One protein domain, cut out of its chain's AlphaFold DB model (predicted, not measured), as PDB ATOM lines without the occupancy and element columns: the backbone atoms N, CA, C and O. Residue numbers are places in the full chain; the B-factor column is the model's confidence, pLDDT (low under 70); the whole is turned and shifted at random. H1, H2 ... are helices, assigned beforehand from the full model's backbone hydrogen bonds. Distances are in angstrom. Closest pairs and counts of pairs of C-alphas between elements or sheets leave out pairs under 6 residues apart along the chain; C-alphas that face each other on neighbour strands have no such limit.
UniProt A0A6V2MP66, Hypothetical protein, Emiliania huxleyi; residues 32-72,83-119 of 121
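What this domain is: This is residues 32 to 72 and 83 to 119 of the 121 residues of the protein "Hypothetical protein" of Emiliania huxleyi (UniProt A0A6V2MP66). The long helix H4 makes the longest axis, with H1 side by side with its first part and running the same way, and the short helix H2 packs steeply on its last part. H3 meets the start of H4 at a corner, as an L, and its residues 85 to 90, together with Ser 84, stick out free of the rest. The link of residues 45 to 55 crosses past H4 on its way from H1 to H2, and residues 65 to 72 fold back along H2 as far as the cut. The printed part has 78 residues, with four named helices in the order H1, H2, H3, H4 and no named strand; its class is all helix. The whole is loose, with a radius of gyration of the C-alphas of 15.3 A and spans of 44 by 30 by 17 A.

How they stand to each other: H1, residues 32 to 44, touches H4, residues 96 to 117; their closest C-alphas, those of Leu 35 and His 97, are 6.3 A apart. The two run the same way at a shallow tilt of 15 degrees. H2, residues 56 to 64, touches H4 with residues 112 to 117 of H4 alone, and the closest C-alphas, those of Thr 59 and Trp 116, are 5.7 A apart. H2 and H4 run the same way at a steep tilt of 63 degrees. H1 and H2 are apart. H3, residues 85 to 94, is close to H4 but not clearly touching it: their closest C-alphas, those of Arg 92 and Leu 99, are 7.6 A apart, and their lines are about perpendicular at 77 degrees. H3 is apart from H1 and from H2. In H1, H2 and H3 every O i to N i+4 pair is within hydrogen-bond range; in H4 it is 17 of 18.

Where its parts are: H1 begins at C-alpha 32, at (163.220, 72.040, 157.296), and spans 18.6 A to Ser 44. H2 runs from Thr 56 to Thr 64, 11.9 A. H3 runs from Asp 85, with its C-alpha at (164.994, 92.225, 173.124), to Asp 94, 14.1 A. H4 runs from Ala 96 for 30.4 A to Gly 117, with its C-alpha at (131.960, 78.584, 160.256).

The domain as a whole: The two C-alphas farthest apart, those of Glu 86 and Gly 119, are 45.6 A apart. Residues 73 to 82 are not printed, and C-alphas 72 and 83 stand 24.9 A apart across this cut, which lies in the link from H2 to H3. The link from H1 to H2 is long, with 11 residues, and the link from H3 to H4 is tight, with 1 residue. The mean pLDDT of the printed part is 87.1; residues 68 to 72 and 117 to 119 are under 70.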
ATOM      1  N   SER A  32     164.249  71.798 158.312       96.81
ATOM      2  CA  SER A  32     163.220  72.040 157.296       96.81
ATOM      3  C   SER A  32     162.470  70.769 156.865       96.81
ATOM      4  O   SER A  32     161.285  70.848 156.539       96.81
ATOM      5  N   ALA A  33     163.112  69.596 156.909       97.44
ATOM      6  CA  ALA A  33     162.453  68.319 156.635       97.44
ATOM      7  C   ALA A  33     161.425  67.976 157.725       97.44
ATOM      8  O   ALA A  33     160.308  67.561 157.413       97.44
ATOM      9  N   HIS A  34     161.764  68.231 158.994       97.56
ATOM     10  CA  HIS A  34     160.823  68.101 160.108       97.56
ATOM     11  C   HIS A  34     159.659  69.089 159.970       97.56
ATOM     12  O   HIS A  34     158.513  68.704 160.182       97.56
ATOM     13  N   LEU A  35     159.912  70.326 159.527       97.75
ATOM     14  CA  LEU A  35     158.846  71.292 159.235       97.75
ATOM     15  C   LEU A  35     157.899  70.805 158.130       97.75
ATOM     16  O   LEU A  35     156.682  70.941 158.252       97.75
ATOM     17  N   ALA A  36     158.428  70.236 157.047       97.88
ATOM     18  CA  ALA A  36     157.607  69.691 155.967       97.88
ATOM     19  C   ALA A  36     156.745  68.505 156.436       97.88
ATOM     20  O   ALA A  36     155.577  68.401 156.060       97.88
ATOM     21  N   GLU A  37     157.300  67.630 157.278       97.62
ATOM     22  CA  GLU A  37     156.562  66.533 157.913       97.62
ATOM     23  C   GLU A  37     155.472  67.058 158.856       97.62
ATOM     24  O   GLU A  37     154.318  66.659 158.733       97.62
ATOM     25  N   ALA A  38     155.802  67.994 159.749       97.44
ATOM     26  CA  ALA A  38     154.856  68.553 160.712       97.44
ATOM     27  C   ALA A  38     153.679  69.247 160.011       97.44
ATOM     28  O   ALA A  38     152.530  69.084 160.417       97.44
ATOM     29  N   LYS A  39     153.942  69.949 158.899       98.19
ATOM     30  CA  LYS A  39     152.886  70.501 158.040       98.19
ATOM     31  C   LYS A  39     151.972  69.409 157.492       98.19
ATOM     32  O   LYS A  39     150.764  69.559 157.596       98.19
ATOM     33  N   ARG A  40     152.525  68.304 156.973       97.69
ATOM     34  CA  ARG A  40     151.724  67.164 156.490       97.69
ATOM     35  C   ARG A  40     150.860  66.554 157.590       97.69
ATOM     36  O   ARG A  40     149.693  66.269 157.335       97.69
ATOM     37  N   VAL A  41     151.404  66.397 158.797       96.69
ATOM     38  CA  VAL A  41     150.634  65.921 159.956       96.69
ATOM     39  C   VAL A  41     149.480  66.877 160.245       96.69
ATOM     40  O   VAL A  41     148.338  66.428 160.286       96.69
ATOM     41  N   LEU A  42     149.735  68.188 160.346       96.12
ATOM     42  CA  LEU A  42     148.675  69.181 160.558       96.12
ATOM     43  C   LEU A  42     147.591  69.128 159.473       96.12
ATOM     44  O   LEU A  42     146.413  69.145 159.807       96.12
ATOM     45  N   SER A  43     147.966  69.016 158.195       96.31
ATOM     46  CA  SER A  43     147.006  68.914 157.084       96.31
ATOM     47  C   SER A  43     146.140  67.655 157.135       96.31
ATOM     48  O   SER A  43     145.065  67.639 156.544       96.31
ATOM     49  N   SER A  44     146.614  66.588 157.784       95.81
ATOM     50  CA  SER A  44     145.865  65.332 157.913       95.81
ATOM     51  C   SER A  44     144.804  65.371 159.015       95.81
ATOM     52  O   SER A  44     143.919  64.515 159.051       95.81
ATOM     53  N   LEU A  45     144.874  66.359 159.915       93.69
ATOM     54  CA  LEU A  45     143.906  66.514 160.991       93.69
ATOM     55  C   LEU A  45     142.572  67.016 160.434       93.69
ATOM     56  O   LEU A  45     142.518  67.945 159.634       93.69
ATOM     57  N   GLN A  46     141.478  66.433 160.925       90.94
ATOM     58  CA  GLN A  46     140.118  66.828 160.536       90.94
ATOM     59  C   GLN A  46     139.785  68.274 160.926       90.94
ATOM     60  O   GLN A  46     138.915  68.903 160.319       90.94
ATOM     61  N   LEU A  47     140.447  68.768 161.973       90.25
ATOM     62  CA  LEU A  47     140.214  70.076 162.544       90.25
ATOM     63  C   LEU A  47     141.498  70.596 163.194       90.25
ATOM     64  O   LEU A  47     142.162  69.891 163.950       90.25
ATOM     65  N   VAL A  48     141.812  71.853 162.903       92.19
ATOM     66  CA  VAL A  48     142.915  72.616 163.491       92.19
ATOM     67  C   VAL A  48     142.332  73.955 163.893       92.19
ATOM     68  O   VAL A  48     141.693  74.606 163.070       92.19
ATOM     69  N   LEU A  49     142.512  74.326 165.156       89.19
ATOM     70  CA  LEU A  49     141.975  75.540 165.763       89.19
ATOM     71  C   LEU A  49     143.080  76.226 166.555       89.19
ATOM     72  O   LEU A  49     143.989  75.560 167.058       89.19
ATOM     73  N   LEU A  50     142.978  77.544 166.695       86.62
ATOM     74  CA  LEU A  50     143.888  78.325 167.520       86.62
ATOM     75  C   LEU A  50     143.198  78.723 168.819       86.62
ATOM     76  O   LEU A  50     142.055  79.178 168.829       86.62
ATOM     77  N   SER A  51     143.898  78.544 169.936       77.38
ATOM     78  CA  SER A  51     143.343  78.772 171.273       77.38
ATOM     79  C   SER A  51     142.966  80.231 171.545       77.38
ATOM     80  O   SER A  51     142.148  80.486 172.421       77.38
ATOM     81  N   ASN A  52     143.551  81.177 170.812       73.56
ATOM     82  CA  ASN A  52     143.298  82.616 170.915       73.56
ATOM     83  C   ASN A  52     142.238  83.134 169.921       73.56
ATOM     84  O   ASN A  52     141.947  84.329 169.929       73.56
ATOM     85  N   ASP A  53     141.659  82.275 169.079       77.25
ATOM     86  CA  ASP A  53     140.617  82.671 168.130       77.25
ATOM     87  C   ASP A  53     139.224  82.574 168.777       77.25
ATOM     88  O   ASP A  53     138.803  81.518 169.254       77.25
ATOM     89  N   ALA A  54     138.480  83.682 168.771       77.75
ATOM     90  CA  ALA A  54     137.132  83.761 169.334       77.75
ATOM     91  C   ALA A  54     136.121  82.831 168.635       77.75
ATOM     92  O   ALA A  54     135.110  82.455 169.230       77.75
ATOM     93  N   SER A  55     136.383  82.435 167.388       81.06
ATOM     94  CA  SER A  55     135.542  81.521 166.612       81.06
ATOM     95  C   SER A  55     135.772  80.040 166.948       81.06
ATOM     96  O   SER A  55     134.953  79.193 166.570       81.06
ATOM     97  N   THR A  56     136.835  79.708 167.691       82.12
ATOM     98  CA  THR A  56     137.222  78.331 168.044       82.12
ATOM     99  C   THR A  56     136.097  77.536 168.719       82.12
ATOM    100  O   THR A  56     135.797  76.445 168.229       82.12
ATOM    101  N   PRO A  57     135.400  78.038 169.763       82.50
ATOM    102  CA  PRO A  57     134.338  77.272 170.422       82.50
ATOM    103  C   PRO A  57     133.180  76.918 169.477       82.50
ATOM    104  O   PRO A  57     132.751  75.767 169.419       82.50
ATOM    105  N   ALA A  58     132.715  77.887 168.682       82.31
ATOM    106  CA  ALA A  58     131.610  77.688 167.744       82.31
ATOM    107  C   ALA A  58     131.992  76.764 166.576       82.31
ATOM    108  O   ALA A  58     131.160  76.007 166.074       82.31
ATOM    109  N   THR A  59     133.244  76.834 166.122       85.25
ATOM    110  CA  THR A  59     133.773  75.965 165.063       85.25
ATOM    111  C   THR A  59     133.907  74.528 165.564       85.25
ATOM    112  O   THR A  59     133.468  73.599 164.890       85.25
ATOM    113  N   LEU A  60     134.426  74.340 166.781       85.38
ATOM    114  CA  LEU A  60     134.553  73.030 167.416       85.38
ATOM    115  C   LEU A  60     133.194  72.368 167.653       85.38
ATOM    116  O   LEU A  60     133.020  71.198 167.305       85.38
ATOM    117  N   GLN A  61     132.218  73.114 168.182       86.00
ATOM    118  CA  GLN A  61     130.857  72.613 168.388       86.00
ATOM    119  C   GLN A  61     130.234  72.135 167.072       86.00
ATOM    120  O   GLN A  61     129.648  71.058 167.029       86.00
ATOM    121  N   ARG A  62     130.390  72.896 165.982       85.25
ATOM    122  CA  ARG A  62     129.843  72.523 164.669       85.25
ATOM    123  C   ARG A  62     130.557  71.337 164.034       85.25
ATOM    124  O   ARG A  62     129.899  70.490 163.442       85.25
ATOM    125  N   ALA A  63     131.875  71.258 164.175       87.31
ATOM    126  CA  ALA A  63     132.659  70.165 163.613       87.31
ATOM    127  C   ALA A  63     132.462  68.833 164.360       87.31
ATOM    128  O   ALA A  63     132.601  67.775 163.755       87.31
ATOM    129  N   THR A  64     132.157  68.869 165.663       85.94
ATOM    130  CA  THR A  64     132.118  67.664 166.519       85.94
ATOM    131  C   THR A  64     130.733  67.313 167.063       85.94
ATOM    132  O   THR A  64     130.536  66.203 167.545       85.94
ATOM    133  N   GLY A  65     129.776  68.246 167.034       84.19
ATOM    134  CA  GLY A  65     128.472  68.104 167.687       84.19
ATOM    135  C   GLY A  65     128.515  68.212 169.217       84.19
ATOM    136  O   GLY A  65     127.474  68.106 169.866       84.19
ATOM    137  N   ILE A  66     129.689  68.437 169.817       81.00
ATOM    138  CA  ILE A  66     129.849  68.528 171.271       81.00
ATOM    139  C   ILE A  66     129.415  69.919 171.742       81.00
ATOM    140  O   ILE A  66     130.046  70.929 171.425       81.00
ATOM    141  N   ALA A  67     128.327  69.972 172.511       70.69
ATOM    142  CA  ALA A  67     127.832  71.199 173.129       70.69
ATOM    143  C   ALA A  67     128.676  71.617 174.351       70.69
ATOM    144  O   ALA A  67     129.345  70.794 174.973       70.69
ATOM    145  N   ASN A  68     128.579  72.895 174.735       65.12
ATOM    146  CA  ASN A  68     129.155  73.464 175.964       65.12
ATOM    147  C   ASN A  68     130.688  73.481 176.048       65.12
ATOM    148  O   ASN A  68     131.256  73.377 177.138       65.12
ATOM    149  N   PHE A  69     131.377  73.698 174.926       66.25
ATOM    150  CA  PHE A  69     132.773  74.115 175.007       66.25
ATOM    151  C   PHE A  69     132.845  75.513 175.615       66.25
ATOM    152  O   PHE A  69     132.552  76.519 174.970       66.25
ATOM    153  N   THR A  70     133.223  75.569 176.888       61.91
ATOM    154  CA  THR A  70     133.595  76.838 177.506       61.91
ATOM    155  C   THR A  70     134.886  77.272 176.826       61.91
ATOM    156  O   THR A  70     135.832  76.483 176.770       61.91
ATOM    157  N   ALA A  71     134.910  78.483 176.260       58.97
ATOM    158  CA  ALA A  71     136.119  79.035 175.659       58.97
ATOM    159  C   ALA A  71     137.298  78.832 176.619       58.97
ATOM    160  O   ALA A  71     137.142  79.045 177.826       58.97
ATOM    161  N   CYS A  72     138.446  78.378 176.097       59.84
ATOM    162  CA  CYS A  72     139.659  78.248 176.893       59.84
ATOM    163  C   CYS A  72     139.878  79.570 177.621       59.84
ATOM    164  O   CYS A  72     140.109  80.602 176.994       59.84
ATOM    165  N   MET A  83     160.685  90.272 179.019       79.88
ATOM    166  CA  MET A  83     161.753  89.615 178.274       79.88
ATOM    167  C   MET A  83     162.577  90.689 177.562       79.88
ATOM    168  O   MET A  83     162.002  91.611 176.986       79.88
ATOM    169  N   SER A  84     163.907  90.592 177.620       88.06
ATOM    170  CA  SER A  84     164.765  91.525 176.886       88.06
ATOM    171  C   SER A  84     164.610  91.334 175.373       88.06
ATOM    172  O   SER A  84     164.166  90.275 174.911       88.06
ATOM    173  N   ASP A  85     164.993  92.340 174.586       89.25
ATOM    174  CA  ASP A  85     164.994  92.225 173.124       89.25
ATOM    175  C   ASP A  85     165.933  91.101 172.663       89.25
ATOM    176  O   ASP A  85     165.555  90.284 171.826       89.25
ATOM    177  N   GLU A  86     167.108  90.979 173.285       87.38
ATOM    178  CA  GLU A  86     168.079  89.921 172.990       87.38
ATOM    179  C   GLU A  86     167.514  88.521 173.279       87.38
ATOM    180  O   GLU A  86     167.646  87.603 172.463       87.38
ATOM    181  N   ASP A  87     166.843  88.344 174.422       85.44
ATOM    182  CA  ASP A  87     166.195  87.078 174.767       85.44
ATOM    183  C   ASP A  87     165.041  86.761 173.813       85.44
ATOM    184  O   ASP A  87     164.867  85.609 173.413       85.44
ATOM    185  N   SER A  88     164.291  87.786 173.402       85.19
ATOM    186  CA  SER A  88     163.195  87.661 172.441       85.19
ATOM    187  C   SER A  88     163.707  87.236 171.064       85.19
ATOM    188  O   SER A  88     163.145  86.339 170.433       85.19
ATOM    189  N   GLU A  89     164.790  87.846 170.585       89.44
ATOM    190  CA  GLU A  89     165.427  87.488 169.318       89.44
ATOM    191  C   GLU A  89     166.040  86.093 169.357       89.44
ATOM    192  O   GLU A  89     165.921  85.337 168.391       89.44
ATOM    193  N   ARG A  90     166.676  85.719 170.472       87.94
ATOM    194  CA  ARG A  90     167.178  84.359 170.673       87.94
ATOM    195  C   ARG A  90     166.033  83.348 170.644       87.94
ATOM    196  O   ARG A  90     166.088  82.413 169.854       87.94
ATOM    197  N   ALA A  91     164.951  83.594 171.383       87.12
ATOM    198  CA  ALA A  91     163.775  82.729 171.377       87.12
ATOM    199  C   ALA A  91     163.164  82.581 169.973       87.12
ATOM    200  O   ALA A  91     162.789  81.473 169.588       87.12
ATOM    201  N   ARG A  92     163.100  83.663 169.181       89.56
ATOM    202  CA  ARG A  92     162.633  83.612 167.784       89.56
ATOM    203  C   ARG A  92     163.549  82.783 166.888       89.56
ATOM    204  O   ARG A  92     163.041  82.035 166.059       89.56
ATOM    205  N   ARG A  93     164.870  82.915 167.035       91.19
ATOM    206  CA  ARG A  93     165.847  82.127 166.264       91.19
ATOM    207  C   ARG A  93     165.756  80.646 166.606       91.19
ATOM    208  O   ARG A  93     165.624  79.830 165.699       91.19
ATOM    209  N   ASP A  94     165.739  80.324 167.894       90.69
ATOM    210  CA  ASP A  94     165.676  78.942 168.368       90.69
ATOM    211  C   ASP A  94     164.358  78.272 167.940       90.69
ATOM    212  O   ASP A  94     164.341  77.096 167.594       90.69
ATOM    213  N   ASN A  95     163.259  79.032 167.867       93.44
ATOM    214  CA  ASN A  95     161.932  78.535 167.486       93.44
ATOM    215  C   ASN A  95     161.517  78.907 166.053       93.44
ATOM    216  O   ASN A  95     160.324  78.964 165.745       93.44
ATOM    217  N   ALA A  96     162.472  79.170 165.155       95.19
ATOM    218  CA  ALA A  96     162.169  79.626 163.797       95.19
ATOM    219  C   ALA A  96     161.269  78.647 163.019       95.19
ATOM    220  O   ALA A  96     160.413  79.071 162.235       95.19
ATOM    221  N   HIS A  97     161.418  77.338 163.248       96.19
ATOM    222  CA  HIS A  97     160.558  76.344 162.614       96.19
ATOM    223  C   HIS A  97     159.153  76.355 163.212       96.19
ATOM    224  O   HIS A  97     158.191  76.357 162.446       96.19
ATOM    225  N   ASP A  98     159.012  76.428 164.537       95.38
ATOM    226  CA  ASP A  98     157.709  76.579 165.199       95.38
ATOM    227  C   ASP A  98     156.974  77.841 164.735       95.38
ATOM    228  O   ASP A  98     155.783  77.766 164.450       95.38
ATOM    229  N   LEU A  99     157.669  78.968 164.546       95.44
ATOM    230  CA  LEU A  99     157.071  80.179 163.968       95.44
ATOM    231  C   LEU A  99     156.543  79.930 162.547       95.44
ATOM    232  O   LEU A  99     155.422  80.316 162.211       95.44
ATOM    233  N   ALA A 100     157.317  79.235 161.708       97.31
ATOM    234  CA  ALA A 100     156.898  78.888 160.350       97.31
ATOM    235  C   ALA A 100     155.742  77.870 160.314       97.31
ATOM    236  O   ALA A 100     154.933  77.875 159.378       97.31
ATOM    237  N   LEU A 101     155.671  76.977 161.302       97.19
ATOM    238  CA  LEU A 101     154.581  76.023 161.473       97.19
ATOM    239  C   LEU A 101     153.321  76.712 161.995       97.19
ATOM    240  O   LEU A 101     152.242  76.441 161.481       97.19
ATOM    241  N   TYR A 102     153.456  77.640 162.939       95.69
ATOM    242  CA  TYR A 102     152.357  78.444 163.463       95.69
ATOM    243  C   TYR A 102     151.701  79.270 162.351       95.69
ATOM    244  O   TYR A 102     150.496  79.166 162.150       95.69
ATOM    245  N   ALA A 103     152.488  79.953 161.512       96.38
ATOM    246  CA  ALA A 103     151.961  80.671 160.345       96.38
ATOM    247  C   ALA A 103     151.249  79.749 159.330       96.38
ATOM    248  O   ALA A 103     150.359  80.169 158.588       96.38
ATOM    249  N   TYR A 104     151.644  78.473 159.250       97.38
ATOM    250  CA  TYR A 104     150.923  77.479 158.454       97.38
ATOM    251  C   TYR A 104     149.613  77.052 159.131       97.38
ATOM    252  O   TYR A 104     148.582  76.975 158.463       97.38
ATOM    253  N   ALA A 105     149.650  76.819 160.444       96.06
ATOM    254  CA  ALA A 105     148.491  76.473 161.253       96.06
ATOM    255  C   ALA A 105     147.434  77.585 161.244       96.06
ATOM    256  O   ALA A 105     146.261  77.265 161.124       96.06
ATOM    257  N   GLU A 106     147.825  78.864 161.264       94.81
ATOM    258  CA  GLU A 106     146.918  80.012 161.104       94.81
ATOM    259  C   GLU A 106     146.110  79.927 159.809       94.81
ATOM    260  O   GLU A 106     144.884  80.042 159.823       94.81
ATOM    261  N   ARG A 107     146.773  79.650 158.681       95.50
ATOM    262  CA  ARG A 107     146.081  79.499 157.395       95.50
ATOM    263  C   ARG A 107     145.134  78.302 157.389       95.50
ATOM    264  O   ARG A 107     144.028  78.405 156.866       95.50
ATOM    265  N   LEU A 108     145.562  77.174 157.954       94.81
ATOM    266  CA  LEU A 108     144.746  75.962 158.008       94.81
ATOM    267  C   LEU A 108     143.545  76.126 158.953       94.81
ATOM    268  O   LEU A 108     142.436  75.713 158.624       94.81
ATOM    269  N   ALA A 109     143.745  76.782 160.095       92.69
ATOM    270  CA  ALA A 109     142.686  77.123 161.032       92.69
ATOM    271  C   ALA A 109     141.657  78.043 160.376       92.69
ATOM    272  O   ALA A 109     140.471  77.737 160.421       92.69
ATOM    273  N   ALA A 110     142.091  79.088 159.664       91.62
ATOM    274  CA  ALA A 110     141.187  79.963 158.921       91.62
ATOM    275  C   ALA A 110     140.354  79.199 157.872       91.62
ATOM    276  O   ALA A 110     139.160  79.451 157.727       91.62
ATOM    277  N   GLN A 111     140.942  78.221 157.173       92.69
ATOM    278  CA  GLN A 111     140.211  77.363 156.230       92.69
ATOM    279  C   GLN A 111     139.173  76.478 156.930       92.69
ATOM    280  O   GLN A 111     138.054  76.326 156.440       92.69
ATOM    281  N   HIS A 112     139.518  75.903 158.081       91.50
ATOM    282  CA  HIS A 112     138.585  75.098 158.863       91.50
ATOM    283  C   HIS A 112     137.468  75.940 159.478       91.50
ATOM    284  O   HIS A 112     136.307  75.536 159.421       91.50
ATOM    285  N   VAL A 113     137.792  77.127 159.986       88.50
ATOM    286  CA  VAL A 113     136.805  78.117 160.416       88.50
ATOM    287  C   VAL A 113     135.926  78.515 159.240       88.50
ATOM    288  O   VAL A 113     134.727  78.574 159.415       88.50
ATOM    289  N   ALA A 114     136.428  78.701 158.021       88.44
ATOM    290  CA  ALA A 114     135.556  78.973 156.875       88.44
ATOM    291  C   ALA A 114     134.624  77.785 156.562       88.44
ATOM    292  O   ALA A 114     133.414  77.959 156.428       88.44
ATOM    293  N   LYS A 115     135.168  76.563 156.515       88.56
ATOM    294  CA  LYS A 115     134.421  75.330 156.210       88.56
ATOM    295  C   LYS A 115     133.287  75.065 157.200       88.56
ATOM    296  O   LYS A 115     132.179  74.731 156.796       88.56
ATOM    297  N   TRP A 116     133.577  75.176 158.491       83.44
ATOM    298  CA  TRP A 116     132.637  74.847 159.565       83.44
ATOM    299  C   TRP A 116     131.925  76.087 160.122       83.44
ATOM    300  O   TRP A 116     130.914  75.967 160.810       83.44
ATOM    301  N   GLY A 117     132.438  77.278 159.813       68.56
ATOM    302  CA  GLY A 117     131.960  78.584 160.256       68.56
ATOM    303  C   GLY A 117     130.910  79.224 159.355       68.56
ATOM    304  O   GLY A 117     130.066  79.959 159.867       68.56
ATOM    305  N   ALA A 118     130.907  78.913 158.055       59.34
ATOM    306  CA  ALA A 118     130.034  79.540 157.057       59.34
ATOM    307  C   ALA A 118     128.587  78.999 157.001       59.34
ATOM    308  O   ALA A 118     127.842  79.322 156.082       59.34
ATOM    309  N   GLY A 119     128.143  78.220 157.990       51.66
ATOM    310  CA  GLY A 119     126.731  77.846 158.143       51.66
ATOM    311  C   GLY A 119     125.879  78.975 158.740       51.66
ATOM    312  O   GLY A 119     125.398  78.833 159.859       51.66
TER     313      GLY A 119